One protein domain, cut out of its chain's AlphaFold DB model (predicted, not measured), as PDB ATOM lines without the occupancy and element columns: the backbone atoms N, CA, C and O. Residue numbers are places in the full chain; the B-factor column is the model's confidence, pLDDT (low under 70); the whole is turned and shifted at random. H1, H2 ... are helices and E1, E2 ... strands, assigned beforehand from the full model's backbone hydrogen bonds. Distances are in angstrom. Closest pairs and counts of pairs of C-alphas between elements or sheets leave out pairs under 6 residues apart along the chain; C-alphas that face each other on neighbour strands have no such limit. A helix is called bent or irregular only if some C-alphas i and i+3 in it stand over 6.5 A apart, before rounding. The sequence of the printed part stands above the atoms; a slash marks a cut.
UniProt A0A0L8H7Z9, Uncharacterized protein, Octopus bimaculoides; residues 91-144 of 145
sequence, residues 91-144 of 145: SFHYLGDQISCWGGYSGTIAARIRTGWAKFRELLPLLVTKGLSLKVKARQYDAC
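Overview. This is residues 91 to 144 of the 145 residues of an uncharacterized protein of Octopus bimaculoides (UniProt A0A0L8H7Z9). A small hairpin of two strands, E1 and E2, sits at one end of a long helix, H1, beside its first residues 106 to 112, and a short helix, H2, folds back along the last part of H1 at the other end. H1 is the spine of a rod, with a kink of 43 degrees near residue 122, and the strand hairpin and H2 stay apart from each other. The printed part has 54 residues, with two named strands and two named helices in the order E1, E2, H1, H2; the two-stranded sheet, in the order E1, E2, is antiparallel, and the class is mostly helix. The whole is extended, with a radius of gyration of the C-alphas of 15.7 A and spans of 49 by 17 by 11 A.

Along the chain. Strand E1 is residues 91 to 94, and its first C-alpha, that of Ser 91, is at (211.667, 114.879, 152.157). Strand E2 is residues 97 to 100; E1 measures 9.7 A and E2 9.8 A from first to last C-alpha. Helix H1 is residues 106 to 128, 31.6 A from the C-alpha of Ser 106 at (200.732, 123.322, 149.015) to that of Val 128. Helix H2 is residues 134 to 142, 12.2 A from first to last C-alpha, and ends with the C-alpha of Asp 142 at (209.893, 145.832, 152.167).

Arrangement. E1 and E2 form a hairpin of antiparallel neighbour strands, their directions 151 degrees apart. The C-alphas of Ser 91 and Ser 100 face each other at 4.0 A. N 92 and O 99 are within hydrogen-bond range at 2.9 A, and so are N 94 and O 97 at 2.8 A. The closest C-alphas of E2 and H1 are those of Asp 97 and Thr 108, 6.8 A apart. E1 and H1 are apart, and H2 is apart from both strands. H1 is irregular: its C-alphas 122 and 125 are 7.4 A apart. H1 touches H2 with residues 120 to 127 alone, and the closest C-alphas are those of Leu 127 and Lys 137, at 5.8 A. H1 and H2 form a helical hairpin, running opposite ways at a shallow tilt of 26 degrees. In H2 every O i to N i+4 pair is within hydrogen-bond range; in H1, 17 of 19 are.

Size, cuts and confidence. The two C-alphas farthest apart are those of Cys 101 and Gly 131, at 48.9 A. The printed part has no cut, and the links E1 to E2, E2 to H1 and H1 to H2 are tight. Residues 130 to 135, of which 134 and 135 belong to H2, stand free. The mean pLDDT of the printed part is 85.1; residue 97 and residues 102 to 105 are under 70.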
ATOM      1  N   SER A  91     211.581 113.422 152.191       78.62
ATOM      2  CA  SER A  91     211.667 114.879 152.157       78.62
ATOM      3  C   SER A  91     213.096 115.389 152.042       78.62
ATOM      4  O   SER A  91     213.995 114.818 152.653       78.62
ATOM      5  N   PHE A  92     213.292 116.508 151.353       82.50
ATOM      6  CA  PHE A  92     214.584 117.180 151.222       82.50
ATOM      7  C   PHE A  92     214.415 118.698 151.314       82.50
ATOM      8  O   PHE A  92     213.313 119.218 151.144       82.50
ATOM      9  N   HIS A  93     215.503 119.411 151.599       83.00
ATOM     10  CA  HIS A  93     215.508 120.871 151.624       83.00
ATOM     11  C   HIS A  93     215.984 121.410 150.276       83.00
ATOM     12  O   HIS A  93     217.045 121.023 149.792       83.00
ATOM     13  N   TYR A  94     215.217 122.320 149.685       79.62
ATOM     14  CA  TYR A  94     215.546 122.989 148.433       79.62
ATOM     15  C   TYR A  94     215.285 124.482 148.569       79.62
ATOM     16  O   TYR A  94     214.174 124.891 148.896       79.62
ATOM     17  N   LEU A  95     216.319 125.297 148.338       79.94
ATOM     18  CA  LEU A  95     216.255 126.761 148.466       79.94
ATOM     19  C   LEU A  95     215.662 127.231 149.812       79.94
ATOM     20  O   LEU A  95     214.935 128.217 149.873       79.94
ATOM     21  N   GLY A  96     215.957 126.493 150.888       75.81
ATOM     22  CA  GLY A  96     215.464 126.773 152.240       75.81
ATOM     23  C   GLY A  96     214.084 126.193 152.570       75.81
ATOM     24  O   GLY A  96     213.692 126.226 153.732       75.81
ATOM     25  N   ASP A  97     213.373 125.605 151.605       69.69
ATOM     26  CA  ASP A  97     212.076 124.971 151.842       69.69
ATOM     27  C   ASP A  97     212.176 123.448 151.910       69.69
ATOM     28  O   ASP A  97     212.824 122.813 151.080       69.69
ATOM     29  N   GLN A  98     211.466 122.842 152.862       78.81
ATOM     30  CA  GLN A  98     211.327 121.391 152.935       78.81
ATOM     31  C   GLN A  98     210.241 120.911 151.962       78.81
ATOM     32  O   GLN A  98     209.056 121.214 152.118       78.81
ATOM     33  N   ILE A  99     210.643 120.116 150.975       76.50
ATOM     34  CA  ILE A  99     209.764 119.469 150.000       76.50
ATOM     35  C   ILE A  99     209.586 118.015 150.429       76.50
ATOM     36  O   ILE A  99     210.574 117.338 150.694       76.50
ATOM     37  N   SER A 100     208.346 117.522 150.505       78.62
ATOM     38  CA  SER A 100     208.049 116.131 150.877       78.62
ATOM     39  C   SER A 100     207.183 115.392 149.854       78.62
ATOM     40  O   SER A 100     206.424 116.002 149.088       78.62
ATOM     41  N   CYS A 101     207.264 114.058 149.876       75.69
ATOM     42  CA  CYS A 101     206.553 113.139 148.981       75.69
ATOM     43  C   CYS A 101     205.015 113.189 149.120       75.69
ATOM     44  O   CYS A 101     204.290 112.755 148.228       75.69
ATOM     45  N   TRP A 102     204.495 113.794 150.194       63.19
ATOM     46  CA  TRP A 102     203.059 113.881 150.498       63.19
ATOM     47  C   TRP A 102     202.332 115.079 149.853       63.19
ATOM     48  O   TRP A 102     201.159 115.313 150.153       63.19
ATOM     49  N   GLY A 103     202.992 115.838 148.969       61.56
ATOM     50  CA  GLY A 103     202.396 116.981 148.255       61.56
ATOM     51  C   GLY A 103     203.108 118.309 148.524       61.56
ATOM     52  O   GLY A 103     202.482 119.295 148.924       61.56
ATOM     53  N   GLY A 104     204.426 118.315 148.304       64.50
ATOM     54  CA  GLY A 104     205.412 119.313 148.733       64.50
ATOM     55  C   GLY A 104     205.337 120.745 148.187       64.50
ATOM     56  O   GLY A 104     206.295 121.481 148.381       64.50
ATOM     57  N   TYR A 105     204.238 121.185 147.558       66.88
ATOM     58  CA  TYR A 105     204.055 122.605 147.198       66.88
ATOM     59  C   TYR A 105     202.987 123.296 148.050       66.88
ATOM     60  O   TYR A 105     203.228 124.373 148.590       66.88
ATOM     61  N   SER A 106     201.819 122.678 148.258       75.31
ATOM     62  CA  SER A 106     200.732 123.322 149.015       75.31
ATOM     63  C   SER A 106     201.110 123.586 150.475       75.31
ATOM     64  O   SER A 106     200.723 124.614 151.028       75.31
ATOM     65  N   GLY A 107     201.880 122.681 151.093       72.81
ATOM     66  CA  GLY A 107     202.406 122.861 152.449       72.81
ATOM     67  C   GLY A 107     203.376 124.040 152.541       72.81
ATOM     68  O   GLY A 107     203.238 124.872 153.438       72.81
ATOM     69  N   THR A 108     204.275 124.144 151.565       73.88
ATOM     70  CA  THR A 108     205.296 125.190 151.448       73.88
ATOM     71  C   THR A 108     204.682 126.557 151.173       73.88
ATOM     72  O   THR A 108     204.952 127.503 151.910       73.88
ATOM     73  N   ILE A 109     203.754 126.668 150.214       80.88
ATOM     74  CA  ILE A 109     202.982 127.904 149.999       80.88
ATOM     75  C   ILE A 109     202.243 128.293 151.276       80.88
ATOM     76  O   ILE A 109     202.305 129.439 151.712       80.88
ATOM     77  N   ALA A 110     201.535 127.345 151.899       81.75
ATOM     78  CA  ALA A 110     200.771 127.631 153.103       81.75
ATOM     79  C   ALA A 110     201.678 128.031 154.273       81.75
ATOM     80  O   ALA A 110     201.232 128.757 155.158       81.75
ATOM     81  N   ALA A 111     202.917 127.541 154.331       79.94
ATOM     82  CA  ALA A 111     203.917 127.986 155.294       79.94
ATOM     83  C   ALA A 111     204.377 129.417 154.980       79.94
ATOM     84  O   ALA A 111     204.225 130.275 155.844       79.94
ATOM     85  N   ARG A 112     204.796 129.706 153.741       84.19
ATOM     86  CA  ARG A 112     205.211 131.050 153.295       84.19
ATOM     87  C   ARG A 112     204.124 132.108 153.532       84.19
ATOM     88  O   ARG A 112     204.401 133.135 154.140       84.19
ATOM     89  N   ILE A 113     202.867 131.822 153.167       88.88
ATOM     90  CA  ILE A 113     201.721 132.715 153.427       88.88
ATOM     91  C   ILE A 113     201.535 132.949 154.930       88.88
ATOM     92  O   ILE A 113     201.303 134.078 155.355       88.88
ATOM     93  N   ARG A 114     201.626 131.893 155.751       86.81
ATOM     94  CA  ARG A 114     201.490 132.026 157.211       86.81
ATOM     95  C   ARG A 114     202.607 132.878 157.805       86.81
ATOM     96  O   ARG A 114     202.311 133.713 158.653       86.81
ATOM     97  N   THR A 115     203.843 132.683 157.358       87.56
ATOM     98  CA  THR A 115     205.004 133.456 157.808       87.56
ATOM     99  C   THR A 115     204.872 134.928 157.421       87.56
ATOM    100  O   THR A 115     204.961 135.783 158.300       87.56
ATOM    101  N   GLY A 116     204.560 135.233 156.155       90.50
ATOM    102  CA  GLY A 116     204.334 136.611 155.704       90.50
ATOM    103  C   GLY A 116     203.175 137.286 156.446       90.50
ATOM    104  O   GLY A 116     203.299 138.416 156.912       90.50
ATOM    105  N   TRP A 117     202.067 136.568 156.670       91.38
ATOM    106  CA  TRP A 117     200.942 137.090 157.450       91.38
ATOM    107  C   TRP A 117     201.298 137.352 158.919       91.38
ATOM    108  O   TRP A 117     200.855 138.348 159.491       91.38
ATOM    109  N   ALA A 118     202.102 136.485 159.539       90.62
ATOM    110  CA  ALA A 118     202.585 136.698 160.901       90.62
ATOM    111  C   ALA A 118     203.455 137.962 160.987       90.62
ATOM    112  O   ALA A 118     203.195 138.814 161.838       90.62
ATOM    113  N   LYS A 119     204.396 138.142 160.050       91.94
ATOM    114  CA  LYS A 119     205.250 139.336 159.973       91.94
ATOM    115  C   LYS A 119     204.461 140.616 159.727       91.94
ATOM    116  O   LYS A 119     204.668 141.611 160.416       91.94
ATOM    117  N   PHE A 120     203.475 140.575 158.838       92.94
ATOM    118  CA  PHE A 120     202.562 141.698 158.644       92.94
ATOM    119  C   PHE A 120     201.831 142.090 159.940       92.94
ATOM    120  O   PHE A 120     201.724 143.274 160.261       92.94
ATOM    121  N   ARG A 121     201.354 141.109 160.719       94.00
ATOM    122  CA  ARG A 121     200.686 141.377 162.004       94.00
ATOM    123  C   ARG A 121     201.627 141.969 163.052       94.00
ATOM    124  O   ARG A 121     201.171 142.802 163.829       94.00
ATOM    125  N   GLU A 122     202.897 141.571 163.063       92.94
ATOM    126  CA  GLU A 122     203.929 142.179 163.920       92.94
ATOM    127  C   GLU A 122     204.145 143.661 163.570       92.94
ATOM    128  O   GLU A 122     204.268 144.496 164.463       92.94
ATOM    129  N   LEU A 123     204.117 144.013 162.280       93.00
ATOM    130  CA  LEU A 123     204.312 145.388 161.803       93.00
ATOM    131  C   LEU A 123     203.069 146.280 161.901       93.00
ATOM    132  O   LEU A 123     203.179 147.503 161.784       93.00
ATOM    133  N   LEU A 124     201.887 145.699 162.106       93.56
ATOM    134  CA  LEU A 124     200.611 146.415 162.080       93.56
ATOM    135  C   LEU A 124     200.592 147.685 162.960       93.56
ATOM    136  O   LEU A 124     200.150 148.724 162.461       93.56
ATOM    137  N   PRO A 125     201.105 147.683 164.210       92.88
ATOM    138  CA  PRO A 125     201.129 148.891 165.039       92.88
ATOM    139  C   PRO A 125     201.948 150.029 164.409       92.88
ATOM    140  O   PRO A 125     201.532 151.189 164.438       92.88
ATOM    141  N   LEU A 126     203.077 149.707 163.770       90.06
ATOM    142  CA  LEU A 126     203.939 150.688 163.098       90.06
ATOM    143  C   LEU A 126     203.274 151.238 161.831       90.06
ATOM    144  O   LEU A 126     203.299 152.445 161.575       90.06
ATOM    145  N   LEU A 127     202.616 150.373 161.057       89.44
ATOM    146  CA  LEU A 127     201.928 150.764 159.824       89.44
ATOM    147  C   LEU A 127     200.708 151.660 160.091       89.44
ATOM    148  O   LEU A 127     200.441 152.584 159.317       89.44
ATOM    149  N   VAL A 128     200.006 151.452 161.207       92.81
ATOM    150  CA  VAL A 128     198.811 152.231 161.589       92.81
ATOM    151  C   VAL A 128     199.163 153.545 162.306       92.81
ATOM    152  O   VAL A 128     198.367 154.485 162.307       92.81
ATOM    153  N   THR A 129     200.374 153.674 162.854       93.44
ATOM    154  CA  THR A 129     200.804 154.873 163.594       93.44
ATOM    155  C   THR A 129     200.781 156.130 162.715       93.44
ATOM    156  O   THR A 129     201.423 156.182 161.666       93.44
ATOM    157  N   LYS A 130     200.070 157.180 163.147       90.12
ATOM    158  CA  LYS A 130     199.951 158.451 162.398       90.12
ATOM    159  C   LYS A 130     201.247 159.277 162.364       90.12
ATOM    160  O   LYS A 130     201.405 160.096 161.471       90.12
ATOM    161  N   GLY A 131     202.171 159.046 163.300       90.69
ATOM    162  CA  GLY A 131     203.433 159.791 163.420       90.69
ATOM    163  C   GLY A 131     204.557 159.356 162.471       90.69
ATOM    164  O   GLY A 131     205.612 159.978 162.460       90.69
ATOM    165  N   LEU A 132     204.363 158.297 161.676       90.56
ATOM    166  CA  LEU A 132     205.373 157.804 160.737       90.56
ATOM    167  C   LEU A 132     205.016 158.176 159.299       90.56
ATOM    168  O   LEU A 132     203.896 157.936 158.841       90.56
ATOM    169  N   SER A 133     205.998 158.697 158.560       93.44
ATOM    170  CA  SER A 133     205.833 158.969 157.130       93.44
ATOM    171  C   SER A 133     205.620 157.674 156.337       93.44
ATOM    172  O   SER A 133     206.165 156.616 156.667       93.44
ATOM    173  N   LEU A 134     204.871 157.766 155.236       92.75
ATOM    174  CA  LEU A 134     204.617 156.627 154.348       92.75
ATOM    175  C   LEU A 134     205.914 156.018 153.792       92.75
ATOM    176  O   LEU A 134     206.016 154.802 153.684       92.75
ATOM    177  N   LYS A 135     206.943 156.839 153.527       94.56
ATOM    178  CA  LYS A 135     208.256 156.363 153.054       94.56
ATOM    179  C   LYS A 135     208.979 155.479 154.073       94.56
ATOM    180  O   LYS A 135     209.721 154.586 153.679       94.56
ATOM    181  N   VAL A 136     208.828 155.746 155.371       93.44
ATOM    182  CA  VAL A 136     209.439 154.916 156.426       93.44
ATOM    183  C   VAL A 136     208.671 153.606 156.570       93.44
ATOM    184  O   VAL A 136     209.281 152.544 156.615       93.44
ATOM    185  N   LYS A 137     207.336 153.668 156.541       93.50
ATOM    186  CA  LYS A 137     206.474 152.479 156.581       93.50
ATOM    187  C   LYS A 137     206.725 151.534 155.405       93.50
ATOM    188  O   LYS A 137     206.827 150.333 155.616       93.50
ATOM    189  N   ALA A 138     206.870 152.079 154.196       93.06
ATOM    190  CA  ALA A 138     207.175 151.298 153.001       93.06
ATOM    191  C   ALA A 138     208.531 150.588 153.117       93.06
ATOM    192  O   ALA A 138     208.600 149.385 152.902       93.06
ATOM    193  N   ARG A 139     209.582 151.304 153.549       94.50
ATOM    194  CA  ARG A 139     210.912 150.715 153.779       94.50
ATOM    195  C   ARG A 139     210.885 149.595 154.819       94.50
ATOM    196  O   ARG A 139     211.526 148.571 154.626       94.50
ATOM    197  N   GLN A 140     210.134 149.778 155.904       91.00
ATOM    198  CA  GLN A 140     210.010 148.754 156.938       91.00
ATOM    199  C   GLN A 140     209.255 147.514 156.441       91.00
ATOM    200  O   GLN A 140     209.623 146.401 156.799       91.00
ATOM    201  N   TYR A 141     208.203 147.706 155.643       91.62
ATOM    202  CA  TYR A 141     207.446 146.605 155.052       91.62
ATOM    203  C   TYR A 141     208.327 145.782 154.104       91.62
ATOM    204  O   TYR A 141     208.431 144.573 154.282       91.62
ATOM    205  N   ASP A 142     209.019 146.450 153.178       92.31
ATOM    206  CA  ASP A 142     209.893 145.832 152.167       92.31
ATOM    207  C   ASP A 142     211.052 145.033 152.790       92.31
ATOM    208  O   ASP A 142     211.462 143.995 152.286       92.31
ATOM    209  N   ALA A 143     211.548 145.473 153.950       90.94
ATOM    210  CA  ALA A 143     212.604 144.772 154.677       90.94
ATOM    211  C   ALA A 143     212.129 143.520 155.446       90.94
ATOM    212  O   ALA A 143     212.968 142.776 155.952       90.94
ATOM    213  N   CYS A 144     210.821 143.311 155.632       87.00
ATOM    214  CA  CYS A 144     210.294 142.376 156.640       87.00
ATOM    215  C   CYS A 144     209.236 141.379 156.143       87.00
ATOM    216  O   CYS A 144     208.985 140.396 156.852       87.00
TER     217      CYS A 144